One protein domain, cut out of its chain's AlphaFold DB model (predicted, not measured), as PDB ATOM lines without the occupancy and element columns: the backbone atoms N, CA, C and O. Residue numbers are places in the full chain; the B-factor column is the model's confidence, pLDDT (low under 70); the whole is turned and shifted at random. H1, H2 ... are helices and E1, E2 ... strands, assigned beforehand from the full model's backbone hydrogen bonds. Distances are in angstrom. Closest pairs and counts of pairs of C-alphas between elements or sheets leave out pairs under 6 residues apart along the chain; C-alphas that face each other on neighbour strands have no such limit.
ATOM      1  N   GLU A  65     156.791 194.904 147.257       95.56
ATOM      2  CA  GLU A  65     157.642 196.085 147.355       95.56
ATOM      3  C   GLU A  65     157.864 196.707 145.971       95.56
ATOM      4  O   GLU A  65     158.118 196.007 144.987       95.56
ATOM      5  N   ILE A  66     157.748 198.032 145.908       95.31
ATOM      6  CA  ILE A  66     157.938 198.849 144.712       95.31
ATOM      7  C   ILE A  66     159.398 199.291 144.641       95.31
ATOM      8  O   ILE A  66     159.892 200.007 145.512       95.31
ATOM      9  N   HIS A  67     160.064 198.931 143.548       94.50
ATOM     10  CA  HIS A  67     161.421 199.358 143.242       94.50
ATOM     11  C   HIS A  67     161.441 200.302 142.040       94.50
ATOM     12  O   HIS A  67     160.672 200.157 141.091       94.50
ATOM     13  N   LEU A  68     162.352 201.276 142.092       95.50
ATOM     14  CA  LEU A  68     162.514 202.307 141.072       95.50
ATOM     15  C   LEU A  68     163.886 202.175 140.417       95.50
ATOM     16  O   LEU A  68     164.906 202.162 141.107       95.50
ATOM     17  N   SER A  69     163.918 202.139 139.088       93.94
ATOM     18  CA  SER A  69     165.154 202.034 138.310       93.94
ATOM     19  C   SER A  69     165.124 202.946 137.089       93.94
ATOM     20  O   SER A  69     164.074 203.160 136.499       93.94
ATOM     21  N   LYS A  70     166.281 203.464 136.670       93.62
ATOM     22  CA  LYS A  70     166.421 204.098 135.343       93.62
ATOM     23  C   LYS A  70     166.671 203.078 134.229       93.62
ATOM     24  O   LYS A  70     166.551 203.412 133.056       93.62
ATOM     25  N   ASP A  71     167.021 201.850 134.596       90.00
ATOM     26  CA  ASP A  71     167.185 200.733 133.677       90.00
ATOM     27  C   ASP A  71     165.853 200.000 133.493       90.00
ATOM     28  O   ASP A  71     165.323 199.404 134.437       90.00
ATOM     29  N   ARG A  72     165.334 200.054 132.262       84.62
ATOM     30  CA  ARG A  72     164.088 199.406 131.847       84.62
ATOM     31  C   ARG A  72     164.157 197.884 131.933       84.62
ATOM     32  O   ARG A  72     163.133 197.259 132.175       84.62
ATOM     33  N   MET A  73     165.333 197.284 131.758       79.19
ATOM     34  CA  MET A  73     165.479 195.823 131.711       79.19
ATOM     35  C   MET A  73     165.060 195.163 133.032       79.19
ATOM     36  O   MET A  73     164.554 194.048 133.036       79.19
ATOM     37  N   LEU A  74     165.164 195.886 134.154       74.06
ATOM     38  CA  LEU A  74     164.720 195.409 135.470       74.06
ATOM     39  C   LEU A  74     163.191 195.320 135.626       74.06
ATOM     40  O   LEU A  74     162.709 194.815 136.639       74.06
ATOM     41  N   GLN A  75     162.427 195.822 134.656       72.31
ATOM     42  CA  GLN A  75     160.972 195.724 134.626       72.31
ATOM     43  C   GLN A  75     160.470 194.489 133.861       72.31
ATOM     44  O   GLN A  75     159.378 194.000 134.152       72.31
ATOM     45  N   GLU A  76     161.233 193.994 132.882       60.97
ATOM     46  CA  GLU A  76     160.723 193.072 131.853       60.97
ATOM     47  C   GLU A  76     160.399 191.660 132.379       60.97
ATOM     48  O   GLU A  76     159.574 190.971 131.783       60.97
ATOM     49  N   ASP A  77     160.938 191.273 133.538       61.03
ATOM     50  CA  ASP A  77     160.757 189.937 134.131       61.03
ATOM     51  C   ASP A  77     159.563 189.806 135.102       61.03
ATOM     52  O   ASP A  77     159.319 188.731 135.658       61.03
ATOM     53  N   SER A  78     158.780 190.869 135.333       69.62
ATOM     54  CA  SER A  78     157.647 190.798 136.266       69.62
ATOM     55  C   SER A  78     156.343 190.393 135.572       69.62
ATOM     56  O   SER A  78     155.726 191.184 134.860       69.62
ATOM     57  N   ALA A  79     155.834 189.192 135.875       86.81
ATOM     58  CA  ALA A  79     154.489 188.754 135.468       86.81
ATOM     59  C   ALA A  79     153.352 189.605 136.077       86.81
ATOM     60  O   ALA A  79     152.185 189.449 135.712       86.81
ATOM     61  N   LYS A  80     153.678 190.477 137.035       92.94
ATOM     62  CA  LYS A  80     152.748 191.341 137.759       92.94
ATOM     63  C   LYS A  80     153.088 192.808 137.537       92.94
ATOM     64  O   LYS A  80     154.254 193.185 137.447       92.94
ATOM     65  N   LYS A  81     152.058 193.642 137.483       94.19
ATOM     66  CA  LYS A  81     152.148 195.078 137.219       94.19
ATOM     67  C   LYS A  81     151.356 195.853 138.258       94.19
ATOM     68  O   LYS A  81     150.378 195.337 138.798       94.19
ATOM     69  N   LEU A  82     151.782 197.086 138.511       95.94
ATOM     70  CA  LEU A  82     151.094 198.019 139.395       95.94
ATOM     71  C   LEU A  82     150.066 198.816 138.591       95.94
ATOM     72  O   LEU A  82     150.416 199.462 137.604       95.94
ATOM     73  N   TYR A  83     148.815 198.793 139.035       96.31
ATOM     74  CA  TYR A  83     147.722 199.553 138.446       96.31
ATOM     75  C   TYR A  83     147.155 200.536 139.458       96.31
ATOM     76  O   TYR A  83     146.949 200.182 140.618       96.31
ATOM     77  N   PHE A  84     146.866 201.746 139.000       96.69
ATOM     78  CA  PHE A  84     145.946 202.660 139.660       96.69
ATOM     79  C   PHE A  84     144.578 202.551 138.995       96.69
ATOM     80  O   PHE A  84     144.505 202.491 137.766       96.69
ATOM     81  N   ILE A  85     143.519 202.551 139.800       93.50
ATOM     82  CA  ILE A  85     142.135 202.599 139.331       93.50
ATOM     83  C   ILE A  85     141.406 203.722 140.064       93.50
ATOM     84  O   ILE A  85     141.479 203.813 141.291       93.50
ATOM     85  N   ASN A  86     140.693 204.539 139.297       92.00
ATOM     86  CA  ASN A  86     139.696 205.484 139.775       92.00
ATOM     87  C   ASN A  86     138.323 204.949 139.353       92.00
ATOM     88  O   ASN A  86     138.111 204.677 138.171       92.00
ATOM     89  N   LEU A  87     137.452 204.710 140.334       88.62
ATOM     90  CA  LEU A  87     136.106 204.188 140.116       88.62
ATOM     91  C   LEU A  87     135.069 205.057 140.824       88.62
ATOM     92  O   LEU A  87     135.075 205.162 142.053       88.62
ATOM     93  N   GLY A  88     134.183 205.629 140.030       86.31
ATOM     94  CA  GLY A  88     133.031 206.429 140.376       86.31
ATOM     95  C   GLY A  88     131.813 205.578 140.718       86.31
ATOM     96  O   GLY A  88     131.585 204.484 140.192       86.31
ATOM     97  N   ALA A  89     131.028 206.071 141.662       83.69
ATOM     98  CA  ALA A  89     129.728 205.548 142.027       83.69
ATOM     99  C   ALA A  89     128.888 206.649 142.673       83.69
ATOM    100  O   ALA A  89     129.412 207.602 143.257       83.69
ATOM    101  N   TYR A  90     127.571 206.482 142.659       80.75
ATOM    102  CA  TYR A  90     126.673 207.326 143.435       80.75
ATOM    103  C   TYR A  90     126.212 206.640 144.711       80.75
ATOM    104  O   TYR A  90     126.111 205.425 144.841       80.75
ATOM    105  N   LYS A  91     125.846 207.454 145.685       77.25
ATOM    106  CA  LYS A  91     125.059 207.015 146.829       77.25
ATOM    107  C   LYS A  91     123.717 207.718 146.715       77.25
ATOM    108  O   LYS A  91     123.718 208.932 146.585       77.25
ATOM    109  N   GLY A  92     122.594 206.999 146.733       77.94
ATOM    110  CA  GLY A  92     121.311 207.473 146.189       77.94
ATOM    111  C   GLY A  92     120.776 208.858 146.595       77.94
ATOM    112  O   GLY A  92     119.929 209.397 145.891       77.94
ATOM    113  N   THR A  93     121.236 209.458 147.694       82.50
ATOM    114  CA  THR A  93     120.846 210.818 148.120       82.50
ATOM    115  C   THR A  93     121.892 211.896 147.843       82.50
ATOM    116  O   THR A  93     121.630 213.074 148.090       82.50
ATOM    117  N   ASP A  94     123.079 211.517 147.387       84.56
ATOM    118  CA  ASP A  94     124.223 212.406 147.275       84.56
ATOM    119  C   ASP A  94     124.189 213.114 145.918       84.56
ATOM    120  O   ASP A  94     123.964 212.512 144.872       84.56
ATOM    121  N   PHE A  95     124.391 214.432 145.943       89.25
ATOM    122  CA  PHE A  95     124.402 215.256 144.734       89.25
ATOM    123  C   PHE A  95     125.682 215.075 143.907       89.25
ATOM    124  O   PHE A  95     125.665 215.267 142.695       89.25
ATOM    125  N   MET A  96     126.800 214.763 144.570       88.00
ATOM    126  CA  MET A  96     128.102 214.579 143.934       88.00
ATOM    127  C   MET A  96     128.416 213.098 143.779       88.00
ATOM    128  O   MET A  96     128.083 212.288 144.643       88.00
ATOM    129  N   GLU A  97     129.118 212.777 142.701       87.06
ATOM    130  CA  GLU A  97     129.676 211.452 142.489       87.06
ATOM    131  C   GLU A  97     130.790 211.163 143.498       87.06
ATOM    132  O   GLU A  97     131.644 212.011 143.788       87.06
ATOM    133  N   TYR A  98     130.788 209.946 144.029       86.12
ATOM    134  CA  TYR A  98     131.837 209.438 144.891       86.12
ATOM    135  C   TYR A  98     132.845 208.646 144.067       86.12
ATOM    136  O   TYR A  98     132.460 207.790 143.288       86.12
ATOM    137  N   HIS A  99     134.136 208.875 144.290       90.00
ATOM    138  CA  HIS A  99     135.187 208.107 143.633       90.00
ATOM    139  C   HIS A  99     136.055 207.367 144.650       90.00
ATOM    140  O   HIS A  99     136.542 207.958 145.620       90.00
ATOM    141  N   GLN A 100     136.322 206.089 144.387       90.44
ATOM    142  CA  GLN A 100     137.361 205.316 145.060       90.44
ATOM    143  C   GLN A 100     138.606 205.234 144.185       90.44
ATOM    144  O   GLN A 100     138.574 204.748 143.059       90.44
ATOM    145  N   ASN A 101     139.719 205.695 144.748       93.38
ATOM    146  CA  ASN A 101     141.043 205.610 144.150       93.38
ATOM    147  C   ASN A 101     141.821 204.481 144.823       93.38
ATOM    148  O   ASN A 101     142.047 204.539 146.035       93.38
ATOM    149  N   VAL A 102     142.248 203.478 144.060       94.69
ATOM    150  CA  VAL A 102     142.961 202.313 144.601       94.69
ATOM    151  C   VAL A 102     144.169 201.913 143.769       94.69
ATOM    152  O   VAL A 102     144.282 202.238 142.588       94.69
ATOM    153  N   PHE A 103     145.066 201.169 144.413       97.12
ATOM    154  CA  PHE A 103     146.244 200.578 143.797       97.12
ATOM    155  C   PHE A 103     146.168 199.064 143.915       97.12
ATOM    156  O   PHE A 103     145.934 198.553 145.009       97.12
ATOM    157  N   TYR A 104     146.421 198.365 142.811       96.31
ATOM    158  CA  TYR A 104     146.464 196.908 142.775       96.31
ATOM    159  C   TYR A 104     147.707 196.394 142.068       96.31
ATOM    160  O   TYR A 104     148.141 196.953 141.059       96.31
ATOM    161  N   VAL A 105     148.223 195.265 142.544       95.88
ATOM    162  CA  VAL A 105     149.169 194.445 141.790       95.88
ATOM    163  C   VAL A 105     148.415 193.311 141.101       95.88
ATOM    164  O   VAL A 105     147.754 192.496 141.740       95.88
ATOM    165  N   SER A 106     148.510 193.246 139.774       94.69
ATOM    166  CA  SER A 106     147.730 192.308 138.958       94.69
ATOM    167  C   SER A 106     148.516 191.813 137.743       94.69
ATOM    168  O   SER A 106     149.463 192.468 137.310       94.69
ATOM    169  N   SER A 107     148.145 190.657 137.174       93.38
ATOM    170  CA  SER A 107     148.782 190.169 135.937       93.38
ATOM    171  C   SER A 107     148.316 190.951 134.707       93.38
ATOM    172  O   SER A 107     149.020 191.027 133.705       93.38
ATOM    173  N   SER A 108     147.123 191.547 134.770       91.06
ATOM    174  CA  SER A 108     146.548 192.331 133.679       91.06
ATOM    175  C   SER A 108     145.623 193.434 134.192       91.06
ATOM    176  O   SER A 108     145.105 193.366 135.312       91.06
ATOM    177  N   SER A 109     145.377 194.431 133.342       88.56
ATOM    178  CA  SER A 109     144.384 195.478 133.586       88.56
ATOM    179  C   SER A 109     142.976 194.899 133.740       88.56
ATOM    180  O   SER A 109     142.241 195.320 134.625       88.56
ATOM    181  N   ALA A 110     142.617 193.883 132.948       87.69
ATOM    182  CA  ALA A 110     141.319 193.212 133.029       87.69
ATOM    183  C   ALA A 110     141.088 192.543 134.397       87.69
ATOM    184  O   ALA A 110     140.011 192.668 134.978       87.69
ATOM    185  N   GLU A 111     142.108 191.873 134.944       90.50
ATOM    186  CA  GLU A 111     142.049 191.312 136.299       90.50
ATOM    187  C   GLU A 111     141.944 192.407 137.371       90.50
ATOM    188  O   GLU A 111     141.159 192.261 138.308       90.50
ATOM    189  N   ALA A 112     142.677 193.517 137.217       91.19
ATOM    190  CA  ALA A 112     142.624 194.638 138.157       91.19
ATOM    191  C   ALA A 112     141.232 195.297 138.172       91.19
ATOM    192  O   ALA A 112     140.678 195.533 139.241       91.19
ATOM    193  N   ILE A 113     140.628 195.506 136.997       87.38
ATOM    194  CA  ILE A 113     139.256 196.019 136.839       87.38
ATOM    195  C   ILE A 113     138.242 195.073 137.479       87.38
ATOM    196  O   ILE A 113     137.371 195.506 138.232       87.38
ATOM    197  N   LYS A 114     138.352 193.768 137.200       87.19
ATOM    198  CA  LYS A 114     137.452 192.764 137.778       87.19
ATOM    199  C   LYS A 114     137.504 192.796 139.307       87.19
ATOM    200  O   LYS A 114     136.454 192.733 139.940       87.19
ATOM    201  N   ARG A 115     138.705 192.912 139.881       90.81
ATOM    202  CA  ARG A 115     138.905 193.031 141.327       90.81
ATOM    203  C   ARG A 115     138.298 194.322 141.876       90.81
ATOM    204  O   ARG A 115     137.505 194.239 142.810       90.81
ATOM    205  N   ALA A 116     138.587 195.466 141.251       89.50
ATOM    206  CA  ALA A 116     138.040 196.766 141.646       89.50
ATOM    207  C   ALA A 116     136.515 196.720 141.767       89.50
ATOM    208  O   ALA A 116     135.967 197.038 142.810       89.50
ATOM    209  N   LYS A 117     135.817 196.201 140.758       82.19
ATOM    210  CA  LYS A 117     134.351 196.092 140.790       82.19
ATOM    211  C   LYS A 117     133.803 195.180 141.882       82.19
ATOM    212  O   LYS A 117     132.673 195.359 142.317       82.19
ATOM    213  N   SER A 118     134.557 194.148 142.257       85.25
ATOM    214  CA  SER A 118     134.126 193.215 143.299       85.25
ATOM    215  C   SER A 118     134.372 193.742 144.712       85.25
ATOM    216  O   SER A 118     133.660 193.347 145.632       85.25
ATOM    217  N   GLU A 119     135.377 194.601 144.890       88.69
ATOM    218  CA  GLU A 119     135.820 195.091 146.202       88.69
ATOM    219  C   GLU A 119     135.333 196.513 146.509       88.69
ATOM    220  O   GLU A 119     135.107 196.849 147.671       88.69
ATOM    221  N   LEU A 120     135.195 197.353 145.484       83.88
ATOM    222  CA  LEU A 120     134.879 198.772 145.606       83.88
ATOM    223  C   LEU A 120     133.392 199.034 145.410       83.88
ATOM    224  O   LEU A 120     132.681 198.259 144.774       83.88
ATOM    225  N   CYS A 121     132.940 200.160 145.959       68.50
ATOM    226  CA  CYS A 121     131.590 200.695 145.799       68.50
ATOM    227  C   CYS A 121     130.478 199.675 146.129       68.50
ATOM    228  O   CYS A 121     129.347 199.787 145.658       68.50
ATOM    229  N   ALA A 122     130.782 198.677 146.967       71.06
ATOM    230  CA  ALA A 122     129.827 197.661 147.385       71.06
ATOM    231  C   ALA A 122     128.664 198.315 148.151       71.06
ATOM    232  O   ALA A 122     128.862 198.940 149.194       71.06
ATOM    233  N   GLY A 123     127.444 198.162 147.629       67.69
ATOM    234  CA  GLY A 123     126.239 198.777 148.197       67.69
ATOM    235  C   GLY A 123     125.999 200.234 147.780       67.69
ATOM    236  O   GLY A 123     125.174 200.897 148.405       67.69
ATOM    237  N   MET A 124     126.710 200.729 146.764       68.69
ATOM    238  CA  MET A 124     126.467 202.030 146.133       68.69
ATOM    239  C   MET A 124     125.581 201.883 144.886       68.69
ATOM    240  O   MET A 124     125.540 200.824 144.257       68.69
ATOM    241  N   ASP A 125     124.851 202.944 144.551       60.47
ATOM    242  CA  ASP A 125     123.984 203.027 143.377       60.47
ATOM    243  C   ASP A 125     124.789 203.499 142.161       60.47
ATOM    244  O   ASP A 125     125.767 204.222 142.317       60.47
ATOM    245  N   GLN A 126     124.363 203.135 140.946       59.22
ATOM    246  CA  GLN A 126     124.966 203.628 139.695       59.22
ATOM    247  C   GLN A 126     126.508 203.632 139.749       59.22
ATOM    248  O   GLN A 126     127.140 204.675 139.654       59.22
ATOM    249  N   VAL A 127     127.133 202.473 139.962       58.03
ATOM    250  CA  VAL A 127     128.584 202.345 139.745       58.03
ATOM    251  C   VAL A 127     128.823 202.591 138.250       58.03
ATOM    252  O   VAL A 127     128.246 201.875 137.427       58.03
ATOM    253  N   HIS A 128     129.536 203.665 137.906       57.59
ATOM    254  CA  HIS A 128     129.494 204.266 136.570       57.59
ATOM    255  C   HIS A 128     130.224 203.517 135.462       57.59
ATOM    256  O   HIS A 128     131.126 202.712 135.687       57.59
ATOM    257  N   LYS A 129     129.786 203.880 134.247       50.19
ATOM    258  CA  LYS A 129     130.322 203.585 132.923       50.19
ATOM    259  C   LYS A 129     130.174 204.866 132.082       50.19
ATOM    260  O   LYS A 129     129.232 204.953 131.297       50.19
ATOM    261  N   ASP A 130     131.063 205.845 132.262       40.44
ATOM    262  CA  ASP A 130     131.032 207.107 131.505       40.44
ATOM    263  C   ASP A 130     132.148 207.178 130.434       40.44
ATOM    264  O   ASP A 130     133.275 206.724 130.616       40.44
ATOM    265  N   ASP A 131     131.760 207.685 129.260       35.59
ATOM    266  CA  ASP A 131     132.460 207.861 127.976       35.59
ATOM    267  C   ASP A 131     133.976 207.559 127.863       35.59
ATOM    268  O   ASP A 131     134.859 208.307 128.288       35.59
ATOM    269  N   ALA A 132     134.289 206.522 127.077       34.78
ATOM    270  CA  ALA A 132     135.643 206.164 126.658       34.78
ATOM    271  C   ALA A 132     136.263 207.206 125.698       34.78
ATOM    272  O   ALA A 132     136.216 207.061 124.473       34.78
ATOM    273  N   ILE A 133     136.927 208.232 126.236       32.16
ATOM    274  CA  ILE A 133     137.830 209.081 125.444       32.16
ATOM    275  C   ILE A 133     139.167 208.348 125.230       32.16
ATOM    276  O   ILE A 133     139.981 208.152 126.135       32.16
ATOM    277  N   LEU A 134     139.391 207.947 123.976       32.09
ATOM    278  CA  LEU A 134     140.628 207.361 123.459       32.09
ATOM    279  C   LEU A 134     141.778 208.384 123.459       32.09
ATOM    280  O   LEU A 134     141.925 209.164 122.522       32.09
ATOM    281  N   ILE A 135     142.675 208.307 124.443       33.31
ATOM    282  CA  ILE A 135     144.045 208.833 124.313       33.31
ATOM    283  C   ILE A 135     145.009 207.729 124.737       33.31
ATOM    284  O   ILE A 135     145.252 207.560 125.922       33.31
ATOM    285  N   LYS A 136     145.494 206.938 123.760       37.56
ATOM    286  CA  LYS A 136     146.501 205.854 123.884       37.56
ATOM    287  C   LYS A 136     146.632 205.251 125.302       37.56
ATOM    288  O   LYS A 136     147.712 205.225 125.887       37.56
ATOM    289  N   LYS A 137     145.506 204.751 125.818       41.59
ATOM    290  CA  LYS A 137     145.393 203.826 126.951       41.59
ATOM    291  C   LYS A 137     145.764 202.421 126.434       41.59
ATOM    292  O   LYS A 137     145.660 202.182 125.230       41.59
ATOM    293  N   ALA A 138     146.289 201.552 127.303       40.97
ATOM    294  CA  ALA A 138     146.888 200.254 126.965       40.97
ATOM    295  C   ALA A 138     146.202 199.548 125.780       40.97
ATOM    296  O   ALA A 138     144.996 199.334 125.782       40.97
ATOM    297  N   SER A 139     146.987 199.213 124.757       34.53
ATOM    298  CA  SER A 139     146.539 198.599 123.512       34.53
ATOM    299  C   SER A 139     145.704 197.345 123.778       34.53
ATOM    300  O   SER A 139     146.274 196.299 124.074       34.53
ATOM    301  N   HIS A 140     144.381 197.478 123.709       38.91
ATOM    302  CA  HIS A 140     143.350 196.550 123.224       38.91
ATOM    303  C   HIS A 140     142.024 197.006 123.837       38.91
ATOM    304  O   HIS A 140     141.841 196.965 125.050       38.91
ATOM    305  N   SER A 141     141.115 197.457 122.977       37.12
ATOM    306  CA  SER A 141     139.737 197.820 123.296       37.12
ATOM    307  C   SER A 141     138.992 196.624 123.893       37.12
ATOM    308  O   SER A 141     138.437 195.794 123.175       37.12
ATOM    309  N   ILE A 142     139.029 196.539 125.216       41.44
ATOM    310  CA  ILE A 142     138.051 195.869 126.064       41.44
ATOM    311  C   ILE A 142     137.243 197.010 126.671       41.44
ATOM    312  O   ILE A 142     137.852 197.969 127.135       41.44
ATOM    313  N   ASP A 143     135.913 196.928 126.619       42.47
ATOM    314  CA  ASP A 143     134.993 197.859 127.283       42.47
ATOM    315  C   ASP A 143     135.508 198.197 128.693       42.47
ATOM    316  O   ASP A 143     135.406 197.382 129.615       42.47
ATOM    317  N   TYR A 144     136.127 199.370 128.852       49.81
ATOM    318  CA  TYR A 144     136.585 199.836 130.153       49.81
ATOM    319  C   TYR A 144     135.339 200.263 130.923       49.81
ATOM    320  O   TYR A 144     134.613 201.158 130.510       49.81
ATOM    321  N   ASP A 145     135.054 199.535 131.994       61.62
ATOM    322  CA  ASP A 145     133.866 199.677 132.842       61.62
ATOM    323  C   ASP A 145     134.327 200.119 134.249       61.62
ATOM    324  O   ASP A 145     133.964 199.529 135.264       61.62
ATOM    325  N   VAL A 146     135.284 201.057 134.234       59.62
ATOM    326  CA  VAL A 146     135.852 201.898 135.305       59.62
ATOM    327  C   VAL A 146     136.199 203.238 134.643       59.62
ATOM    328  O   VAL A 146     136.510 203.228 133.447       59.62
ATOM    329  N   ASP A 147     136.211 204.349 135.380       75.06
ATOM    330  CA  ASP A 147     136.462 205.676 134.790       75.06
ATOM    331  C   ASP A 147     137.896 205.792 134.271       75.06
ATOM    332  O   ASP A 147     138.139 206.072 133.092       75.06
ATOM    333  N   ASP A 148     138.868 205.458 135.124       85.31
ATOM    334  CA  ASP A 148     140.271 205.451 134.737       85.31
ATOM    335  C   ASP A 148     141.048 204.258 135.287       85.31
ATOM    336  O   ASP A 148     140.909 203.827 136.434       85.31
ATOM    337  N   ILE A 149     141.948 203.755 134.442       88.69
ATOM    338  CA  ILE A 149     142.970 202.779 134.803       88.69
ATOM    339  C   ILE A 149     144.316 203.193 134.210       88.69
ATOM    340  O   ILE A 149     144.445 203.412 133.003       88.69
ATOM    341  N   PHE A 150     145.340 203.240 135.061       88.25
ATOM    342  CA  PHE A 150     146.719 203.505 134.659       88.25
ATOM    343  C   PHE A 150     147.617 202.349 135.087       88.25
ATOM    344  O   PHE A 150     147.680 202.008 136.265       88.25
ATOM    345  N   GLU A 151     148.350 201.762 134.140       93.56
ATOM    346  CA  GLU A 151     149.510 200.933 134.474       93.56
ATOM    347  C   GLU A 151     150.660 201.864 134.872       93.56
ATOM    348  O   GLU A 151     151.162 202.633 134.050       93.56
ATOM    349  N   LEU A 152     151.104 201.785 136.123       93.69
ATOM    350  CA  LEU A 152     152.267 202.519 136.614       93.69
ATOM    351  C   LEU A 152     153.541 201.761 136.235       93.69
ATOM    352  O   LEU A 152     154.249 201.231 137.086       93.69
ATOM    353  N   ALA A 153     153.809 201.688 134.930       92.69
ATOM    354  CA  ALA A 153     155.016 201.073 134.391       92.69
ATOM    355  C   ALA A 153     156.230 202.009 134.503       92.69
ATOM    356  O   ALA A 153     157.348 201.570 134.772       92.69
ATOM    357  N   GLN A 154     156.008 203.302 134.290       94.00
ATOM    358  CA  GLN A 154     157.038 204.328 134.334       94.00
ATOM    359  C   GLN A 154     156.432 205.625 134.864       94.00
ATOM    360  O   GLN A 154     155.342 206.023 134.450       94.00
ATOM    361  N   VAL A 155     157.149 206.296 135.760       95.00
ATOM    362  CA  VAL A 155     156.808 207.631 136.259       95.00
ATOM    363  C   VAL A 155     158.058 208.491 136.166       95.00
ATOM    364  O   VAL A 155     159.130 208.088 136.613       95.00
ATOM    365  N   ASP A 156     157.925 209.679 135.576       93.00
ATOM    366  CA  ASP A 156     159.072 210.533 135.251       93.00
ATOM    367  C   ASP A 156     160.130 209.717 134.469       93.00
ATOM    368  O   ASP A 156     159.785 209.010 133.518       93.00
ATOM    369  N   GLU A 157     161.411 209.766 134.839       93.69
ATOM    370  CA  GLU A 157     162.451 208.963 134.187       93.69
ATOM    371  C   GLU A 157     162.688 207.562 134.788       93.69
ATOM    372  O   GLU A 157     163.689 206.926 134.456       93.69
ATOM    373  N   TYR A 158     161.821 207.085 135.687       95.38
ATOM    374  CA  TYR A 158     162.022 205.824 136.408       95.38
ATOM    375  C   TYR A 158     160.978 204.772 136.036       95.38
ATOM    376  O   TYR A 158     159.772 205.020 136.070       95.38
ATOM    377  N   TYR A 159     161.462 203.572 135.753       95.00
ATOM    378  CA  TYR A 159     160.685 202.352 135.603       95.00
ATOM    379  C   TYR A 159     160.378 201.742 136.968       95.00
ATOM    380  O   TYR A 159     161.196 201.805 137.891       95.00
ATOM    381  N   ILE A 160     159.193 201.147 137.071       94.12
ATOM    382  CA  ILE A 160     158.690 200.505 138.282       94.12
ATOM    383  C   ILE A 160     158.783 198.989 138.116       94.12
ATOM    384  O   ILE A 160     158.246 198.428 137.159       94.12
ATOM    385  N   SER A 161     159.431 198.333 139.074       93.88
ATOM    386  CA  SER A 161     159.431 196.879 139.221       93.88
ATOM    387  C   SER A 161     158.900 196.475 140.595       93.88
ATOM    388  O   SER A 161     158.854 197.280 141.528       93.88
ATOM    389  N   LEU A 162     158.438 195.231 140.699       94.19
ATOM    390  CA  LEU A 162     157.760 194.712 141.881       94.19
ATOM    391  C   LEU A 162     158.499 193.493 142.417       94.19
ATOM    392  O   LEU A 162     158.873 192.602 141.655       94.19
ATOM    393  N   LYS A 163     158.657 193.425 143.737       92.94
ATOM    394  CA  LYS A 163     159.245 192.275 144.424       92.94
ATOM    395  C   LYS A 163     158.282 191.751 145.478       92.94
ATOM    396  O   LYS A 163     157.877 192.492 146.363       92.94
ATOM    397  N   MET A 164     157.926 190.471 145.395       93.06
ATOM    398  CA  MET A 164     157.040 189.840 146.376       93.06
ATOM    399  C   MET A 164     157.647 189.901 147.790       93.06
ATOM    400  O   MET A 164     158.796 189.509 148.001       93.06
ATOM    401  N   CYS A 165     156.848 190.360 148.750       90.50
ATOM    402  CA  CYS A 165     157.136 190.471 150.175       90.50
ATOM    403  C   CYS A 165     155.825 190.248 150.973       90.50
ATOM    404  O   CYS A 165     155.117 191.206 151.284       90.50
TER     405      CYS A 165
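Overview. This is residues 65 to 165 of the 181 residues of an uncharacterized protein of Chlamydiales bacterium 38-26 (UniProt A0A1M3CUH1). A long, twisted sheet of three strands, E3, E2 and E4, has helix H2 slantwise over one face; at one end a separate pair of strands, E1 and E5, sits with the short helix H1. A wide loop, residues 120 to 147, returns from H2 to E4. The 101 printed residues run E1, H1, E2, E3, H2, E4, E5, mixed in class, with under half in named elements; both sheets are antiparallel. The whole is only just loose, close to compact, with a radius of gyration of the C-alphas of 15.3 A, and elongated, spanning 49 by 32 by 22 A.

Along the chain. Find C-alpha 81 at (152.148, 195.078, 137.219); from there E2 runs 25.2 A to residue 89. E3, residues 98 to 106, covers 24.1 A, and E4 is residues 148 to 151, 10.3 A. H2, residues 109 to 119, is 15.3 A long. Look for E1 at residues 65 to 69, 13.2 A, and H1 at 72 to 75, 5.6 A. E5, residues 158 to 164, runs 19.5 A to C-alpha 164 at (157.040, 189.840, 146.376).

Arrangement. Start at E2, the inner strand: it forms a hairpin with E3, where N 85 and O 102 are 2.9 A apart, and is antiparallel to E4, with N 84 and O 150 at 2.9 A. H2 is on this sheet at a height of 8.6 A, over E3 and E2, at 46 degrees to E2 on the local plane; its closest C-alphas to E3 are Ala 112 and Ser 106, 5.7 A. These make a split strand-helix-strand unit, E3, H2, E4, two strands running the same way with E2 between them, its crossover right-handed. E1 and E5 are antiparallel, N 67 and O 161 being 2.9 A apart. The C-alphas of Gln 75 in H1 and Ser 161 in E5 are their closest, 5.0 A. In H2 every O i to N i+4 pair is within hydrogen-bond range; H1 is too short for one.

Size, cuts and confidence. The C-alphas of Met 73 and Thr 93, the two farthest apart, are 49.9 A from each other. The printed part has no cut, and the link from H2 to E4 is long. Confidence is low, under 70, at residues 76 to 78, 121 and 123 to 146.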